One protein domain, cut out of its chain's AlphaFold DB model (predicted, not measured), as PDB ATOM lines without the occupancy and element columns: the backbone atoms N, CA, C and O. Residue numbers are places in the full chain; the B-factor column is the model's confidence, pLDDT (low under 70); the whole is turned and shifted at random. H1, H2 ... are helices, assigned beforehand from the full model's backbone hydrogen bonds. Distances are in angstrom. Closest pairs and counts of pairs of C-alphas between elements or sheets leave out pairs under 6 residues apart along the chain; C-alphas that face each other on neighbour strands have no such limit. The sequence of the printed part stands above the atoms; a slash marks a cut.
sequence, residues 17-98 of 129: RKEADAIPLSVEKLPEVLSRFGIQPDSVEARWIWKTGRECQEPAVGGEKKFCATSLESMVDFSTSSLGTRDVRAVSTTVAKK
ATOM      1  N   ARG A  17      96.365 -70.746  10.260       94.19
ATOM      2  CA  ARG A  17      96.741 -69.384  10.678       94.19
ATOM      3  C   ARG A  17      95.765 -68.759  11.678       94.19
ATOM      4  O   ARG A  17      96.196 -68.177  12.663       94.19
ATOM      5  N   LYS A  18      94.457 -68.907  11.462       95.31
ATOM      6  CA  LYS A  18      93.428 -68.291  12.314       95.31
ATOM      7  C   LYS A  18      93.484 -68.800  13.759       95.31
ATOM      8  O   LYS A  18      93.313 -68.027  14.698       95.31
ATOM      9  N   GLU A  19      93.691 -70.097  13.937       93.75
ATOM     10  CA  GLU A  19      93.796 -70.744  15.239       93.75
ATOM     11  C   GLU A  19      95.122 -70.392  15.917       93.75
ATOM     12  O   GLU A  19      95.129 -70.131  17.121       93.75
ATOM     13  N   ALA A  20      96.213 -70.346  15.143       92.25
ATOM     14  CA  ALA A  20      97.534 -69.949  15.619       92.25
ATOM     15  C   ALA A  20      97.563 -68.485  16.088       92.25
ATOM     16  O   ALA A  20      98.024 -68.208  17.191       92.25
ATOM     17  N   ASP A  21      96.999 -67.560  15.307       91.50
ATOM     18  CA  ASP A  21      96.941 -66.125  15.624       91.50
ATOM     19  C   ASP A  21      96.093 -65.833  16.872       91.50
ATOM     20  O   ASP A  21      96.290 -64.829  17.558       91.50
ATOM     21  N   ALA A  22      95.155 -66.726  17.202       92.69
ATOM     22  CA  ALA A  22      94.372 -66.629  18.425       92.69
ATOM     23  C   ALA A  22      95.174 -67.003  19.684       92.69
ATOM     24  O   ALA A  22      94.654 -66.817  20.784       92.69
ATOM     25  N   ILE A  23      96.378 -67.573  19.557       91.38
ATOM     26  CA  ILE A  23      97.240 -67.968  20.676       91.38
ATOM     27  C   ILE A  23      98.402 -66.969  20.758       91.38
ATOM     28  O   ILE A  23      99.284 -66.974  19.901       91.38
ATOM     29  N   PRO A  24      98.444 -66.102  21.779       84.50
ATOM     30  CA  PRO A  24      99.492 -65.100  21.865       84.50
ATOM     31  C   PRO A  24     100.844 -65.734  22.213       84.50
ATOM     32  O   PRO A  24     101.040 -66.214  23.326       84.50
ATOM     33  N   LEU A  25     101.812 -65.674  21.296       80.81
ATOM     34  CA  LEU A  25     103.204 -66.033  21.582       80.81
ATOM     35  C   LEU A  25     103.927 -64.841  22.233       80.81
ATOM     36  O   LEU A  25     104.642 -64.089  21.577       80.81
ATOM     37  N   SER A  26     103.673 -64.613  23.522       83.19
ATOM     38  CA  SER A  26     104.240 -63.492  24.284       83.19
ATOM     39  C   SER A  26     104.461 -63.885  25.741       83.19
ATOM     40  O   SER A  26     103.614 -64.540  26.353       83.19
ATOM     41  N   VAL A  27     105.595 -63.462  26.305       87.19
ATOM     42  CA  VAL A  27     105.926 -63.700  27.719       87.19
ATOM     43  C   VAL A  27     104.921 -63.001  28.639       87.19
ATOM     44  O   VAL A  27     104.514 -63.562  29.655       87.19
ATOM     45  N   GLU A  28     104.453 -61.815  28.253       90.94
ATOM     46  CA  GLU A  28     103.465 -61.020  28.992       90.94
ATOM     47  C   GLU A  28     102.097 -61.711  29.071       90.94
ATOM     48  O   GLU A  28     101.366 -61.540  30.046       90.94
ATOM     49  N   LYS A  29     101.752 -62.506  28.052       92.19
ATOM     50  CA  LYS A  29     100.486 -63.244  27.961       92.19
ATOM     51  C   LYS A  29     100.609 -64.716  28.345       92.19
ATOM     52  O   LYS A  29      99.658 -65.477  28.165       92.19
ATOM     53  N   LEU A  30     101.735 -65.126  28.928       91.56
ATOM     54  CA  LEU A  30     101.951 -66.512  29.328       91.56
ATOM     55  C   LEU A  30     100.817 -67.077  30.212       91.56
ATOM     56  O   LEU A  30     100.355 -68.174  29.906       91.56
ATOM     57  N   PRO A  31     100.282 -66.367  31.231       93.00
ATOM     58  CA  PRO A  31      99.177 -66.899  32.035       93.00
ATOM     59  C   PRO A  31      97.918 -67.236  31.218       93.00
ATOM     60  O   PRO A  31      97.241 -68.220  31.511       93.00
ATOM     61  N   GLU A  32      97.618 -66.455  30.174       94.06
ATOM     62  CA  GLU A  32      96.490 -66.696  29.264       94.06
ATOM     63  C   GLU A  32      96.710 -67.978  28.450       94.06
ATOM     64  O   GLU A  32      95.814 -68.818  28.355       94.06
ATOM     65  N   VAL A  33      97.924 -68.160  27.917       93.00
ATOM     66  CA  VAL A  33      98.313 -69.355  27.155       93.00
ATOM     67  C   VAL A  33      98.240 -70.605  28.029       93.00
ATOM     68  O   VAL A  33      97.625 -71.595  27.639       93.00
ATOM     69  N   LEU A  34      98.818 -70.557  29.230       94.31
ATOM     70  CA  LEU A  34      98.812 -71.688  30.158       94.31
ATOM     71  C   LEU A  34      97.388 -72.074  30.561       94.31
ATOM     72  O   LEU A  34      97.040 -73.252  30.514       94.31
ATOM     73  N   SER A  35      96.548 -71.084  30.873       94.88
ATOM     74  CA  SER A  35      95.133 -71.296  31.191       94.88
ATOM     75  C   SER A  35      94.380 -71.945  30.026       94.88
ATOM     76  O   SER A  35      93.688 -72.945  30.215       94.88
ATOM     77  N   ARG A  36      94.579 -71.444  28.799       93.12
ATOM     78  CA  ARG A  36      93.943 -71.976  27.585       93.12
ATOM     79  C   ARG A  36      94.250 -73.454  27.347       93.12
ATOM     80  O   ARG A  36      93.378 -74.175  26.867       93.12
ATOM     81  N   PHE A  37      95.465 -73.894  27.663       92.00
ATOM     82  CA  PHE A  37      95.895 -75.282  27.485       92.00
ATOM     83  C   PHE A  37      95.805 -76.132  28.760       92.00
ATOM     84  O   PHE A  37      96.150 -77.310  28.724       92.00
ATOM     85  N   GLY A  38      95.343 -75.570  29.882       95.50
ATOM     86  CA  GLY A  38      95.284 -76.275  31.166       95.50
ATOM     87  C   GLY A  38      96.661 -76.682  31.706       95.50
ATOM     88  O   GLY A  38      96.777 -77.690  32.401       95.50
ATOM     89  N   ILE A  39      97.710 -75.928  31.368       95.06
ATOM     90  CA  ILE A  39      99.093 -76.215  31.759       95.06
ATOM     91  C   ILE A  39      99.373 -75.602  33.132       95.06
ATOM     92  O   ILE A  39      99.083 -74.432  33.380       95.06
ATOM     93  N   GLN A  40      99.986 -76.385  34.021       96.25
ATOM     94  CA  GLN A  40     100.375 -75.906  35.347       96.25
ATOM     95  C   GLN A  40     101.541 -74.905  35.250       96.25
ATOM     96  O   GLN A  40     102.535 -75.225  34.594       96.25
ATOM     97  N   PRO A  41     101.487 -73.734  35.913       93.25
ATOM     98  CA  PRO A  41     102.527 -72.703  35.803       93.25
ATOM     99  C   PRO A  41     103.953 -73.150  36.145       93.25
ATOM    100  O   PRO A  41     104.896 -72.699  35.503       93.25
ATOM    101  N   ASP A  42     104.111 -74.078  37.089       92.75
ATOM    102  CA  ASP A  42     105.427 -74.564  37.535       92.75
ATOM    103  C   ASP A  42     105.911 -75.814  36.775       92.75
ATOM    104  O   ASP A  42     106.941 -76.415  37.102       92.75
ATOM    105  N   SER A  43     105.164 -76.231  35.750       95.19
ATOM    106  CA  SER A  43     105.479 -77.410  34.945       95.19
ATOM    107  C   SER A  43     106.715 -77.219  34.059       95.19
ATOM    108  O   SER A  43     107.258 -76.122  33.883       95.19
ATOM    109  N   VAL A  44     107.199 -78.327  33.495       92.62
ATOM    110  CA  VAL A  44     108.294 -78.300  32.517       92.62
ATOM    111  C   VAL A  44     107.812 -77.635  31.224       92.62
ATOM    112  O   VAL A  44     108.518 -76.810  30.653       92.62
ATOM    113  N   GLU A  45     106.579 -77.917  30.821       91.31
ATOM    114  CA  GLU A  45     105.885 -77.375  29.657       91.31
ATOM    115  C   GLU A  45     105.745 -75.852  29.748       91.31
ATOM    116  O   GLU A  45     106.074 -75.143  28.797       91.31
ATOM    117  N   ALA A  46     105.347 -75.326  30.909       92.88
ATOM    118  CA  ALA A  46     105.255 -73.884  31.128       92.88
ATOM    119  C   ALA A  46     106.613 -73.181  30.983       92.88
ATOM    120  O   ALA A  46     106.700 -72.113  30.372       92.88
ATOM    121  N   ARG A  47     107.695 -73.805  31.476       92.19
ATOM    122  CA  ARG A  47     109.066 -73.309  31.271       92.19
ATOM    123  C   ARG A  47     109.470 -73.303  29.801       92.19
ATOM    124  O   ARG A  47     110.124 -72.351  29.376       92.19
ATOM    125  N   TRP A  48     109.085 -74.319  29.030       90.19
ATOM    126  CA  TRP A  48     109.343 -74.351  27.589       90.19
ATOM    127  C   TRP A  48     108.594 -73.242  26.856       90.19
ATOM    128  O   TRP A  48     109.224 -72.501  26.111       90.19
ATOM    129  N   ILE A  49     107.300 -73.051  27.127       90.12
ATOM    130  CA  ILE A  49     106.510 -71.976  26.505       90.12
ATOM    131  C   ILE A  49     107.103 -70.601  26.839       90.12
ATOM    132  O   ILE A  49     107.250 -69.763  25.948       90.12
ATOM    133  N   TRP A  50     107.499 -70.372  28.097       91.50
ATOM    134  CA  TRP A  50     108.165 -69.130  28.497       91.50
ATOM    135  C   TRP A  50     109.476 -68.911  27.737       91.50
ATOM    136  O   TRP A  50     109.713 -67.822  27.209       91.50
ATOM    137  N   LYS A  51     110.316 -69.951  27.656       90.62
ATOM    138  CA  LYS A  51     111.597 -69.902  26.947       90.62
ATOM    139  C   LYS A  51     111.384 -69.560  25.470       90.62
ATOM    140  O   LYS A  51     112.013 -68.621  24.994       90.62
ATOM    141  N   THR A  52     110.453 -70.235  24.797       88.25
ATOM    142  CA  THR A  52     110.099 -69.972  23.395       88.25
ATOM    143  C   THR A  52     109.606 -68.546  23.185       88.25
ATOM    144  O   THR A  52     110.037 -67.879  22.249       88.25
ATOM    145  N   GLY A  53     108.720 -68.055  24.057       89.69
ATOM    146  CA  GLY A  53     108.230 -66.678  23.990       89.69
ATOM    147  C   GLY A  53     109.367 -65.662  24.108       89.69
ATOM    148  O   GLY A  53     109.427 -64.713  23.329       89.69
ATOM    149  N   ARG A  54     110.309 -65.894  25.028       90.75
ATOM    150  CA  ARG A  54     111.476 -65.027  25.212       90.75
ATOM    151  C   ARG A  54     112.415 -65.064  24.009       90.75
ATOM    152  O   ARG A  54     112.762 -64.011  23.491       90.75
ATOM    153  N   GLU A  55     112.789 -66.252  23.539       87.56
ATOM    154  CA  GLU A  55     113.655 -66.423  22.362       87.56
ATOM    155  C   GLU A  55     113.028 -65.805  21.117       87.56
ATOM    156  O   GLU A  55     113.722 -65.197  20.311       87.56
ATOM    157  N   CYS A  56     111.708 -65.887  20.982       87.19
ATOM    158  CA  CYS A  56     110.989 -65.218  19.918       87.19
ATOM    159  C   CYS A  56     111.124 -63.682  19.983       87.19
ATOM    160  O   CYS A  56     111.372 -63.033  18.967       87.19
ATOM    161  N   GLN A  57     110.983 -63.103  21.177       87.44
ATOM    162  CA  GLN A  57     111.033 -61.655  21.404       87.44
ATOM    163  C   GLN A  57     112.457 -61.079  21.439       87.44
ATOM    164  O   GLN A  57     112.628 -59.863  21.346       87.44
ATOM    165  N   GLU A  58     113.484 -61.919  21.581       88.06
ATOM    166  CA  GLU A  58     114.877 -61.477  21.539       88.06
ATOM    167  C   GLU A  58     115.193 -60.785  20.203       88.06
ATOM    168  O   GLU A  58     114.746 -61.247  19.147       88.06
ATOM    169  N   PRO A  59     115.993 -59.706  20.211       87.88
ATOM    170  CA  PRO A  59     116.344 -58.997  18.992       87.88
ATOM    171  C   PRO A  59     117.092 -59.905  18.012       87.88
ATOM    172  O   PRO A  59     117.784 -60.846  18.402       87.88
ATOM    173  N   ALA A  60     116.953 -59.587  16.729       87.38
ATOM    174  CA  ALA A  60     117.728 -60.201  15.664       87.38
ATOM    175  C   ALA A  60     119.238 -59.996  15.899       87.38
ATOM    176  O   ALA A  60     119.682 -58.889  16.225       87.38
ATOM    177  N   VAL A  61     120.032 -61.047  15.719       85.81
ATOM    178  CA  VAL A  61     121.491 -61.012  15.836       85.81
ATOM    179  C   VAL A  61     122.116 -60.666  14.484       85.81
ATOM    180  O   VAL A  61     121.875 -61.318  13.478       85.81
ATOM    181  N   GLY A  62     122.982 -59.649  14.457       80.00
ATOM    182  CA  GLY A  62     123.962 -59.462  13.378       80.00
ATOM    183  C   GLY A  62     123.403 -59.411  11.947       80.00
ATOM    184  O   GLY A  62     123.798 -60.219  11.114       80.00
ATOM    185  N   GLY A  63     122.538 -58.443  11.634       78.75
ATOM    186  CA  GLY A  63     122.055 -58.216  10.263       78.75
ATOM    187  C   GLY A  63     121.022 -59.231   9.761       78.75
ATOM    188  O   GLY A  63     120.547 -59.094   8.635       78.75
ATOM    189  N   GLU A  64     120.638 -60.214  10.582       84.88
ATOM    190  CA  GLU A  64     119.556 -61.137  10.252       84.88
ATOM    191  C   GLU A  64     118.182 -60.445  10.286       84.88
ATOM    192  O   GLU A  64     117.948 -59.478  11.018       84.88
ATOM    193  N   LYS A  65     117.235 -60.986   9.515       84.56
ATOM    194  CA  LYS A  65     115.806 -60.749   9.733       84.56
ATOM    195  C   LYS A  65     115.297 -61.866  10.633       84.56
ATOM    196  O   LYS A  65     115.445 -63.035  10.291       84.56
ATOM    197  N   LYS A  66     114.670 -61.510  11.751       85.94
ATOM    198  CA  LYS A  66     114.077 -62.472  12.684       85.94
ATOM    199  C   LYS A  66     112.560 -62.355  12.675       85.94
ATOM    200  O   LYS A  66     112.019 -61.251  12.704       85.94
ATOM    201  N   PHE A  67     111.886 -63.498  12.641       87.56
ATOM    202  CA  PHE A  67     110.434 -63.597  12.714       87.56
ATOM    203  C   PHE A  67     110.030 -64.914  13.369       87.56
ATOM    204  O   PHE A  67     110.596 -65.962  13.061       87.56
ATOM    205  N   CYS A  68     109.025 -64.868  14.238       87.19
ATOM    206  CA  CYS A  68     108.475 -66.060  14.871       87.19
ATOM    207  C   CYS A  68     107.230 -66.508  14.124       87.19
ATOM    208  O   CYS A  68     106.136 -65.987  14.340       87.19
ATOM    209  N   ALA A  69     107.401 -67.482  13.240       88.25
ATOM    210  CA  ALA A  69     106.273 -68.093  12.565       88.25
ATOM    211  C   ALA A  69     105.465 -68.952  13.549       88.25
ATOM    212  O   ALA A  69     105.998 -69.865  14.176       88.25
ATOM    213  N   THR A  70     104.171 -68.669  13.666       88.00
ATOM    214  CA  THR A  70     103.216 -69.418  14.505       88.00
ATOM    215  C   THR A  70     102.371 -70.402  13.691       88.00
ATOM    216  O   THR A  70     101.726 -71.287  14.246       88.00
ATOM    217  N   SER A  71     102.389 -70.261  12.365       90.56
ATOM    218  CA  SER A  71     101.674 -71.094  11.395       90.56
ATOM    219  C   SER A  71     102.537 -71.376  10.167       90.56
ATOM    220  O   SER A  71     103.453 -70.603   9.851       90.56
ATOM    221  N   LEU A  72     102.213 -72.444   9.432       89.94
ATOM    222  CA  LEU A  72     102.888 -72.772   8.172       89.94
ATOM    223  C   LEU A  72     102.787 -71.610   7.184       89.94
ATOM    224  O   LEU A  72     103.753 -71.242   6.521       89.94
ATOM    225  N   GLU A  73     101.615 -70.998   7.114       92.19
ATOM    226  CA  GLU A  73     101.354 -69.887   6.224       92.19
ATOM    227  C   GLU A  73     102.237 -68.689   6.604       92.19
ATOM    228  O   GLU A  73     102.786 -68.037   5.723       92.19
ATOM    229  N   SER A  74     102.384 -68.367   7.896       91.81
ATOM    230  CA  SER A  74     103.254 -67.256   8.331       91.81
ATOM    231  C   SER A  74     104.739 -67.513   8.033       91.81
ATOM    232  O   SER A  74     105.474 -66.589   7.690       91.81
ATOM    233  N   MET A  75     105.173 -68.777   8.082       90.44
ATOM    234  CA  MET A  75     106.522 -69.189   7.683       90.44
ATOM    235  C   MET A  75     106.753 -68.966   6.180       90.44
ATOM    236  O   MET A  75     107.818 -68.491   5.777       90.44
ATOM    237  N   VAL A  76     105.753 -69.275   5.346       91.50
ATOM    238  CA  VAL A  76     105.802 -69.027   3.895       91.50
ATOM    239  C   VAL A  76     105.848 -67.526   3.597       91.50
ATOM    240  O   VAL A  76     106.681 -67.098   2.794       91.50
ATOM    241  N   ASP A  77     105.028 -66.713   4.269       93.06
ATOM    242  CA  ASP A  77     105.036 -65.251   4.113       93.06
ATOM    243  C   ASP A  77     106.403 -64.655   4.483       93.06
ATOM    244  O   ASP A  77     106.961 -63.836   3.747       93.06
ATOM    245  N   PHE A  78     106.991 -65.103   5.594       91.50
ATOM    246  CA  PHE A  78     108.320 -64.660   6.009       91.50
ATOM    247  C   PHE A  78     109.407 -65.061   5.005       91.50
ATOM    248  O   PHE A  78     110.247 -64.237   4.645       91.50
ATOM    249  N   SER A  79     109.371 -66.298   4.511       90.38
ATOM    250  CA  SER A  79     110.376 -66.803   3.571       90.38
ATOM    251  C   SER A  79     110.319 -66.064   2.234       90.38
ATOM    252  O   SER A  79     111.334 -65.583   1.736       90.38
ATOM    253  N   THR A  80     109.118 -65.922   1.673       92.50
ATOM    254  CA  THR A  80     108.898 -65.258   0.379       92.50
ATOM    255  C   THR A  80     109.206 -63.762   0.436       92.50
ATOM    256  O   THR A  80     109.836 -63.228  -0.476       92.50
ATOM    257  N   SER A  81     108.832 -63.080   1.525       92.62
ATOM    258  CA  SER A  81     109.174 -61.664   1.721       92.62
ATOM    259  C   SER A  81     110.665 -61.446   1.970       92.62
ATOM    260  O   SER A  81     111.231 -60.481   1.457       92.62
ATOM    261  N   SER A  82     111.323 -62.339   2.714       89.62
ATOM    262  CA  SER A  82     112.759 -62.240   2.982       89.62
ATOM    263  C   SER A  82     113.592 -62.448   1.724       89.62
ATOM    264  O   SER A  82     114.536 -61.691   1.534       89.62
ATOM    265  N   LEU A  83     113.203 -63.397   0.864       87.94
ATOM    266  CA  LEU A  83     113.873 -63.714  -0.404       87.94
ATOM    267  C   LEU A  83     113.429 -62.827  -1.582       87.94
ATOM    268  O   LEU A  83     113.947 -62.960  -2.687       87.94
ATOM    269  N   GLY A  84     112.417 -61.974  -1.389       90.88
ATOM    270  CA  GLY A  84     111.892 -61.104  -2.443       90.88
ATOM    271  C   GLY A  84     111.242 -61.848  -3.618       90.88
ATOM    272  O   GLY A  84     111.157 -61.297  -4.714       90.88
ATOM    273  N   THR A  85     110.778 -63.086  -3.417       89.19
ATOM    274  CA  THR A  85     110.184 -63.919  -4.474       89.19
ATOM    275  C   THR A  85     108.948 -64.665  -3.990       89.19
ATOM    276  O   THR A  85     108.847 -65.060  -2.832       89.19
ATOM    277  N   ARG A  86     108.003 -64.892  -4.905       90.06
ATOM    278  CA  ARG A  86     106.857 -65.794  -4.703       90.06
ATOM    279  C   ARG A  86     107.021 -67.127  -5.432       90.06
ATOM    280  O   ARG A  86     106.201 -68.019  -5.238       90.06
ATOM    281  N   ASP A  87     108.053 -67.254  -6.263       89.19
ATOM    282  CA  ASP A  87     108.390 -68.499  -6.945       89.19
ATOM    283  C   ASP A  87     109.253 -69.353  -6.014       89.19
ATOM    284  O   ASP A  87     110.479 -69.247  -5.983       89.19
ATOM    285  N   VAL A  88     108.579 -70.132  -5.167       83.62
ATOM    286  CA  VAL A  88     109.210 -71.001  -4.174       83.62
ATOM    287  C   VAL A  88     108.788 -72.445  -4.397       83.62
ATOM    288  O   VAL A  88     107.611 -72.752  -4.591       83.62
ATOM    289  N   ARG A  89     109.757 -73.359  -4.326       83.31
ATOM    290  CA  ARG A  89     109.517 -74.801  -4.407       83.31
ATOM    291  C   ARG A  89     109.882 -75.459  -3.087       83.31
ATOM    292  O   ARG A  89     111.044 -75.462  -2.691       83.31
ATOM    293  N   ALA A  90     108.895 -76.080  -2.450       81.44
ATOM    294  CA  ALA A  90     109.147 -76.940  -1.305       81.44
ATOM    295  C   ALA A  90     109.867 -78.219  -1.756       81.44
ATOM    296  O   ALA A  90     109.460 -78.881  -2.716       81.44
ATOM    297  N   VAL A  91     110.933 -78.572  -1.044       79.81
ATOM    298  CA  VAL A  91     111.665 -79.828  -1.214       79.81
ATOM    299  C   VAL A  91     111.726 -80.543   0.128       79.81
ATOM    300  O   VAL A  91     111.809 -79.910   1.177       79.81
ATOM    301  N   SER A  92     111.654 -81.869   0.103       78.38
ATOM    302  CA  SER A  92     111.753 -82.700   1.298       78.38
ATOM    303  C   SER A  92     112.630 -83.903   1.001       78.38
ATOM    304  O   SER A  92     112.593 -84.459  -0.101       78.38
ATOM    305  N   THR A  93     113.428 -84.303   1.984       77.38
ATOM    306  CA  THR A  93     114.261 -85.496   1.887       77.38
ATOM    307  C   THR A  93     113.402 -86.728   2.131       77.38
ATOM    308  O   THR A  93     112.763 -86.858   3.175       77.38
ATOM    309  N   THR A  94     113.426 -87.668   1.192       75.00
ATOM    310  CA  THR A  94     112.840 -88.996   1.384       75.00
ATOM    311  C   THR A  94     113.956 -89.998   1.642       75.00
ATOM    312  O   THR A  94     114.979 -90.003   0.961       75.00
ATOM    313  N   VAL A  95     113.779 -90.834   2.663       77.00
ATOM    314  CA  VAL A  95     114.695 -91.937   2.971       77.00
ATOM    315  C   VAL A  95     113.974 -93.254   2.730       77.00
ATOM    316  O   VAL A  95     112.820 -93.409   3.126       77.00
ATOM    317  N   ALA A  96     114.651 -94.207   2.086       79.00
ATOM    318  CA  ALA A  96     114.064 -95.510   1.764       79.00
ATOM    319  C   ALA A  96     113.673 -96.303   3.023       79.00
ATOM    320  O   ALA A  96     112.701 -97.054   3.013       79.00
ATOM    321  N   LYS A  97     114.421 -96.123   4.118       76.56
ATOM    322  CA  LYS A  97     114.149 -96.738   5.418       76.56
ATOM    323  C   LYS A  97     114.499 -95.756   6.536       76.56
ATOM    324  O   LYS A  97     115.617 -95.247   6.579       76.56
ATOM    325  N   LYS A  98     113.536 -95.484   7.419       75.94
ATOM    326  CA  LYS A  98     113.719 -94.680   8.641       75.94
ATOM    327  C   LYS A  98     114.277 -95.547   9.775       75.94
ATOM    328  O   LYS A  98     114.210 -96.773   9.693       75.94
TER     329      LYS A  98
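This is residues 17 to 98 of the 129 residues of the protein "BURP domain-containing protein" of Ananas comosus var. bracteatus (UniProt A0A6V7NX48). This is a loose, open arrangement of four helices with few contacts between them: H2 and H3 lie at one end, H4 toward the other, and short H1 near the start of H4. A long link, residues 58 to 71, loops out from H3 and folds back to H4, and beyond H4 a tail, residues 89 to 98, sticks out. The printed part has 82 residues with four named helices, H1 to H4 in order along the chain, and no named strand. The class is all helix, though only 38 residues are in named elements; the radius of gyration of the C-alphas is 16.3 A and the spans are 43 by 39 by 28 A.

H1, residues 17 to 21, begins at C-alpha 17 (96.741, -69.384, 10.678). H2 follows at residues 30 to 37, 10.8 A long. H3, residues 44 to 57, is the longest helix at 20.2 A and begins at C-alpha 44 (108.294, -78.300, 32.517). H4, residues 72 to 82, measures 15.3 A and ends at C-alpha 82 (112.759, -62.240, 2.982).

H1 and H4 only just touch, with 3 pairs of C-alphas within 8 A; the closest C-alphas are those of Arg 17 and Glu 73, 6.4 A apart. H2 and H3 also only just touch, with 3 such pairs, H3 with residues 46 to 50 alone; the closest C-alphas are those of Leu 30 and Trp 50, 6.8 A apart. Their lines stand at a steep tilt of 51 degrees, opposite ways. H1 is apart from H2 and H3, and H4 is apart from H2 and H3. In H1, H2, H3 and H4 every O i to N i+4 pair is within hydrogen-bond range.

The C-alphas of Glu 28 and Ala 96 are the two farthest apart, at 45.2 A. Without residues 89 to 98, which stand free, the body spans 43 by 30 by 17 A. The link from H3 to H4 is long. The printed part has no cut, and no printed residue is under 70 in pLDDT.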